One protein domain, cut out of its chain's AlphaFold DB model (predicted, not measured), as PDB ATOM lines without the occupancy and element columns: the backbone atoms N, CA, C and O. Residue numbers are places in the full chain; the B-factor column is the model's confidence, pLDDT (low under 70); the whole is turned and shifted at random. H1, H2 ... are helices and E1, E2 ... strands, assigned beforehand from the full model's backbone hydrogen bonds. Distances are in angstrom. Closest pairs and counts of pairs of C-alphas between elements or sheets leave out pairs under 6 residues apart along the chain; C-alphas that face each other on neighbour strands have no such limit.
ATOM      1  N   TRP A   6     171.795 173.086 176.950       93.12
ATOM      2  CA  TRP A   6     170.377 172.782 177.066       93.12
ATOM      3  C   TRP A   6     170.142 171.283 176.920       93.12
ATOM      4  O   TRP A   6     170.900 170.593 176.246       93.12
ATOM      5  N   ASP A   7     169.078 170.801 177.548       90.81
ATOM      6  CA  ASP A   7     168.630 169.425 177.383       90.81
ATOM      7  C   ASP A   7     167.587 169.369 176.270       90.81
ATOM      8  O   ASP A   7     166.752 170.269 176.133       90.81
ATOM      9  N   PHE A   8     167.669 168.321 175.462       88.81
ATOM     10  CA  PHE A   8     166.763 168.037 174.366       88.81
ATOM     11  C   PHE A   8     166.203 166.630 174.534       88.81
ATOM     12  O   PHE A   8     166.933 165.639 174.434       88.81
ATOM     13  N   ASP A   9     164.901 166.588 174.788       88.88
ATOM     14  CA  ASP A   9     164.118 165.374 174.953       88.88
ATOM     15  C   ASP A   9     163.415 165.069 173.632       88.88
ATOM     16  O   ASP A   9     162.763 165.940 173.055       88.88
ATOM     17  N   TYR A  10     163.540 163.839 173.144       87.06
ATOM     18  CA  TYR A  10     162.949 163.428 171.875       87.06
ATOM     19  C   TYR A  10     162.407 162.000 171.916       87.06
ATOM     20  O   TYR A  10     162.816 161.161 172.720       87.06
ATOM     21  N   VAL A  11     161.471 161.735 171.007       89.56
ATOM     22  CA  VAL A  11     160.849 160.428 170.787       89.56
ATOM     23  C   VAL A  11     161.261 159.922 169.412       89.56
ATOM     24  O   VAL A  11     161.219 160.668 168.437       89.56
ATOM     25  N   ILE A  12     161.629 158.647 169.322       90.56
ATOM     26  CA  ILE A  12     161.796 157.935 168.056       90.56
ATOM     27  C   ILE A  12     160.610 156.988 167.923       90.56
ATOM     28  O   ILE A  12     160.444 156.070 168.725       90.56
ATOM     29  N   GLY A  13     159.773 157.210 166.917       91.19
ATOM     30  CA  GLY A  13     158.552 156.443 166.702       91.19
ATOM     31  C   GLY A  13     158.012 156.629 165.293       91.19
ATOM     32  O   GLY A  13     158.527 157.431 164.515       91.19
ATOM     33  N   LYS A  14     156.965 155.873 164.963       90.81
ATOM     34  CA  LYS A  14     156.222 156.018 163.703       90.81
ATOM     35  C   LYS A  14     155.095 157.053 163.816       90.81
ATOM     36  O   LYS A  14     154.748 157.692 162.829       90.81
ATOM     37  N   SER A  15     154.531 157.200 165.009       88.75
ATOM     38  CA  SER A  15     153.506 158.178 165.388       88.75
ATOM     39  C   SER A  15     153.598 158.421 166.898       88.75
ATOM     40  O   SER A  15     154.399 157.771 167.573       88.75
ATOM     41  N   GLU A  16     152.775 159.316 167.450       80.50
ATOM     42  CA  GLU A  16     152.694 159.517 168.909       80.50
ATOM     43  C   GLU A  16     152.241 158.254 169.664       80.50
ATOM     44  O   GLU A  16     152.595 158.056 170.822       80.50
ATOM     45  N   GLU A  17     151.496 157.370 168.995       84.50
ATOM     46  CA  GLU A  17     150.963 156.123 169.560       84.50
ATOM     47  C   GLU A  17     151.943 154.947 169.435       84.50
ATOM     48  O   GLU A  17     151.903 154.010 170.233       84.50
ATOM     49  N   VAL A  18     152.832 154.980 168.435       89.50
ATOM     50  CA  VAL A  18     153.798 153.907 168.156       89.50
ATOM     51  C   VAL A  18     155.212 154.429 168.382       89.50
ATOM     52  O   VAL A  18     155.899 154.861 167.450       89.50
ATOM     53  N   VAL A  19     155.637 154.368 169.644       90.81
ATOM     54  CA  VAL A  19     156.965 154.790 170.103       90.81
ATOM     55  C   VAL A  19     157.920 153.601 170.173       90.81
ATOM     56  O   VAL A  19     157.609 152.578 170.776       90.81
ATOM     57  N   PHE A  20     159.109 153.758 169.591       89.81
ATOM     58  CA  PHE A  20     160.189 152.774 169.657       89.81
ATOM     59  C   PHE A  20     161.194 153.096 170.764       89.81
ATOM     60  O   PHE A  20     161.673 152.187 171.436       89.81
ATOM     61  N   ALA A  21     161.518 154.379 170.959       88.69
ATOM     62  CA  ALA A  21     162.464 154.820 171.978       88.69
ATOM     63  C   ALA A  21     162.214 156.268 172.420       88.69
ATOM     64  O   ALA A  21     161.676 157.085 171.674       88.69
ATOM     65  N   PHE A  22     162.694 156.587 173.619       89.25
ATOM     66  CA  PHE A  22     162.835 157.947 174.125       89.25
ATOM     67  C   PHE A  22     164.322 158.247 174.298       89.25
ATOM     68  O   PHE A  22     165.085 157.376 174.717       89.25
ATOM     69  N   GLY A  23     164.733 159.470 173.988       88.31
ATOM     70  CA  GLY A  23     166.104 159.928 174.157       88.31
ATOM     71  C   GLY A  23     166.144 161.271 174.864       88.31
ATOM     72  O   GLY A  23     165.303 162.135 174.630       88.31
ATOM     73  N   ARG A  24     167.143 161.437 175.727       91.25
ATOM     74  CA  ARG A  24     167.521 162.725 176.304       91.25
ATOM     75  C   ARG A  24     168.979 162.969 175.973       91.25
ATOM     76  O   ARG A  24     169.827 162.123 176.240       91.25
ATOM     77  N   THR A  25     169.263 164.133 175.409       92.50
ATOM     78  CA  THR A  25     170.636 164.585 175.157       92.50
ATOM     79  C   THR A  25     170.854 165.948 175.775       92.50
ATOM     80  O   THR A  25     170.006 166.824 175.629       92.50
ATOM     81  N   THR A  26     172.009 166.151 176.396       93.88
ATOM     82  CA  THR A  26     172.481 167.488 176.757       93.88
ATOM     83  C   THR A  26     173.367 168.009 175.636       93.88
ATOM     84  O   THR A  26     174.360 167.384 175.269       93.88
ATOM     85  N   GLN A  27     173.010 169.165 175.098       95.00
ATOM     86  CA  GLN A  27     173.766 169.876 174.078       95.00
ATOM     87  C   GLN A  27     174.562 171.004 174.733       95.00
ATOM     88  O   GLN A  27     174.056 171.685 175.628       95.00
ATOM     89  N   VAL A  28     175.803 171.215 174.293       96.31
ATOM     90  CA  VAL A  28     176.703 172.247 174.826       96.31
ATOM     91  C   VAL A  28     177.149 173.164 173.692       96.31
ATOM     92  O   VAL A  28     177.644 172.700 172.668       96.31
ATOM     93  N   ALA A  29     176.996 174.473 173.882       96.44
ATOM     94  CA  ALA A  29     177.503 175.473 172.956       96.44
ATOM     95  C   ALA A  29     179.031 175.574 173.087       96.44
ATOM     96  O   ALA A  29     179.566 175.863 174.164       96.44
ATOM     97  N   PHE A  30     179.730 175.325 171.982       96.94
ATOM     98  CA  PHE A  30     181.185 175.222 171.944       96.94
ATOM     99  C   PHE A  30     181.748 175.973 170.740       96.94
ATOM    100  O   PHE A  30     181.270 175.804 169.618       96.94
ATOM    101  N   ASP A  31     182.772 176.789 170.973       97.12
ATOM    102  CA  ASP A  31     183.575 177.377 169.910       97.12
ATOM    103  C   ASP A  31     184.816 176.513 169.675       97.12
ATOM    104  O   ASP A  31     185.754 176.491 170.472       97.12
ATOM    105  N   TYR A  32     184.828 175.819 168.541       96.69
ATOM    106  CA  TYR A  32     185.930 174.944 168.154       96.69
ATOM    107  C   TYR A  32     187.218 175.695 167.808       96.69
ATOM    108  O   TYR A  32     188.281 175.082 167.823       96.69
ATOM    109  N   LYS A  33     187.156 177.003 167.517       97.12
ATOM    110  CA  LYS A  33     188.362 177.799 167.256       97.12
ATOM    111  C   LYS A  33     189.108 178.108 168.547       97.12
ATOM    112  O   LYS A  33     190.315 177.901 168.610       97.12
ATOM    113  N   SER A  34     188.399 178.592 169.568       96.94
ATOM    114  CA  SER A  34     188.985 178.839 170.893       96.94
ATOM    115  C   SER A  34     189.119 177.577 171.749       96.94
ATOM    116  O   SER A  34     189.822 177.606 172.756       96.94
ATOM    117  N   GLY A  35     188.454 176.479 171.375       97.81
ATOM    118  CA  GLY A  35     188.447 175.235 172.143       97.81
ATOM    119  C   GLY A  35     187.703 175.366 173.473       97.81
ATOM    120  O   GLY A  35     188.078 174.723 174.452       97.81
ATOM    121  N   SER A  36     186.675 176.216 173.537       97.56
ATOM    122  CA  SER A  36     186.000 176.555 174.792       97.56
ATOM    123  C   SER A  36     184.476 176.543 174.683       97.56
ATOM    124  O   SER A  36     183.896 176.750 173.616       97.56
ATOM    125  N   THR A  37     183.805 176.302 175.814       97.75
ATOM    126  CA  THR A  37     182.348 176.466 175.887       97.75
ATOM    127  C   THR A  37     181.992 177.944 175.898       97.75
ATOM    128  O   THR A  37     182.609 178.740 176.609       97.75
ATOM    129  N   ILE A  38     180.945 178.305 175.167       97.50
ATOM    130  CA  ILE A  38     180.483 179.689 175.043       97.50
ATOM    131  C   ILE A  38     179.025 179.815 175.494       97.50
ATOM    132  O   ILE A  38     178.298 178.820 175.526       97.50
ATOM    133  N   PRO A  39     178.571 181.013 175.897       97.56
ATOM    134  CA  PRO A  39     177.152 181.261 176.109       97.56
ATOM    135  C   PRO A  39     176.338 180.956 174.848       97.56
ATOM    136  O   PRO A  39     176.764 181.253 173.734       97.56
ATOM    137  N   ILE A  40     175.151 180.383 175.038       95.81
ATOM    138  CA  ILE A  40     174.152 180.258 173.971       95.81
ATOM    139  C   ILE A  40     173.761 181.676 173.535       95.81
ATOM    140  O   ILE A  40     173.498 182.513 174.401       95.81
ATOM    141  N   SER A  41     173.708 181.935 172.226       94.56
ATOM    142  CA  SER A  41     173.280 183.233 171.697       94.56
ATOM    143  C   SER A  41     171.839 183.561 172.104       94.56
ATOM    144  O   SER A  41     171.013 182.664 172.280       94.56
ATOM    145  N   ASP A  42     171.521 184.851 172.227       95.25
ATOM    146  CA  ASP A  42     170.178 185.291 172.629       95.25
ATOM    147  C   ASP A  42     169.096 184.852 171.634       95.25
ATOM    148  O   ASP A  42     167.995 184.475 172.038       95.25
ATOM    149  N   GLU A  43     169.425 184.829 170.342       95.00
ATOM    150  CA  GLU A  43     168.533 184.358 169.281       95.00
ATOM    151  C   GLU A  43     168.193 182.872 169.448       95.00
ATOM    152  O   GLU A  43     167.020 182.512 169.549       95.00
ATOM    153  N   LEU A  44     169.207 182.012 169.612       92.12
ATOM    154  CA  LEU A  44     168.986 180.585 169.846       92.12
ATOM    155  C   LEU A  44     168.270 180.341 171.180       92.12
ATOM    156  O   LEU A  44     167.386 179.493 171.265       92.12
ATOM    157  N   ARG A  45     168.605 181.099 172.230       92.50
ATOM    158  CA  ARG A  45     167.925 181.017 173.530       92.50
ATOM    159  C   ARG A  45     166.431 181.308 173.397       92.50
ATOM    160  O   ARG A  45     165.631 180.571 173.973       92.50
ATOM    161  N   LYS A  46     166.062 182.345 172.642       93.25
ATOM    162  CA  LYS A  46     164.665 182.718 172.388       93.25
ATOM    163  C   LYS A  46     163.933 181.637 171.593       93.25
ATOM    164  O   LYS A  46     162.824 181.250 171.958       93.25
ATOM    165  N   ASP A  47     164.566 181.097 170.558       91.81
ATOM    166  CA  ASP A  47     163.989 180.016 169.759       91.81
ATOM    167  C   ASP A  47     163.793 178.732 170.566       91.81
ATOM    168  O   ASP A  47     162.746 178.091 170.460       91.81
ATOM    169  N   LEU A  48     164.762 178.377 171.413       89.00
ATOM    170  CA  LEU A  48     164.641 177.246 172.326       89.00
ATOM    171  C   LEU A  48     163.494 177.469 173.314       89.00
ATOM    172  O   LEU A  48     162.688 176.563 173.484       89.00
ATOM    173  N   GLN A  49     163.366 178.670 173.898       88.75
ATOM    174  CA  GLN A  49     162.258 179.047 174.792       88.75
ATOM    175  C   GLN A  49     160.881 178.824 174.157       88.75
ATOM    176  O   GLN A  49     160.005 178.253 174.800       88.75
ATOM    177  N   ASN A  50     160.718 179.187 172.885       86.44
ATOM    178  CA  ASN A  50     159.466 178.990 172.149       86.44
ATOM    179  C   ASN A  50     159.158 177.513 171.849       86.44
ATOM    180  O   ASN A  50     158.015 177.167 171.559       86.44
ATOM    181  N   ARG A  51     160.174 176.643 171.893       82.31
ATOM    182  CA  ARG A  51     160.075 175.210 171.588       82.31
ATOM    183  C   ARG A  51     160.054 174.323 172.830       82.31
ATOM    184  O   ARG A  51     160.000 173.105 172.672       82.31
ATOM    185  N   PHE A  52     160.078 174.888 174.043       70.00
ATOM    186  CA  PHE A  52     159.864 174.106 175.264       70.00
ATOM    187  C   PHE A  52     158.438 173.551 175.266       70.00
ATOM    188  O   PHE A  52     157.482 174.203 175.682       70.00
TER     189      PHE A  52
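Overview. This is residues 6 to 52 of the 62 residues of an uncharacterized protein of Acidobacteria bacterium (UniProt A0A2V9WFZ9). A long, two-stranded hairpin, E1 and E2, makes most of the length of this domain; beyond its open end residues 29 to 41 swing out in a loop and fold back to one short helix, H1, which lies off to the side of that end with a gap between it and E1. The printed part has 47 residues, with two named strands and one named helix in the order E1, E2, H1. The sheet has the order E1 - E2, antiparallel, and the class is mixed, helices and strands. The whole is only just extended, close to loose, with a radius of gyration of the C-alphas of 14.5 A; it is flat, spanning 43 by 23 by 12 A.

Arrangement. Start at strand E1, residues 6 to 13, and go on through a tight link to strand E2, residues 19 to 28. The two form a hairpin of antiparallel neighbours, with 161 degrees between their directions. C-alphas 7 and 26 face each other at 4.4 A. Look for N 8 and O 25, 2.8 A apart, and N 23 and O 10, 2.9 A apart, within hydrogen-bond range. Further on, residues 30 to 31 pair briefly with residues 36 to 37, antiparallel. Helix H1, residues 42 to 50, has every O i to N i+4 pair within hydrogen-bond range. E1 and H1 are apart.

Along the chain. Find C-alpha 6 at (170.377, 172.782, 177.066); from there E1 runs 22.7 A to Gly 13. E2 runs 26.8 A from Val 19 to Val 28. H1 runs 12.4 A from Asp 42 to C-alpha 50 at (159.466, 178.990, 172.149).

Size, cuts and confidence. The C-alphas of Glu 17 and Ser 34, the two farthest apart, are 44.3 A apart. The link from E2 to H1, 13 residues, is long. The printed part has no cut, and no printed residue is under 70 in pLDDT.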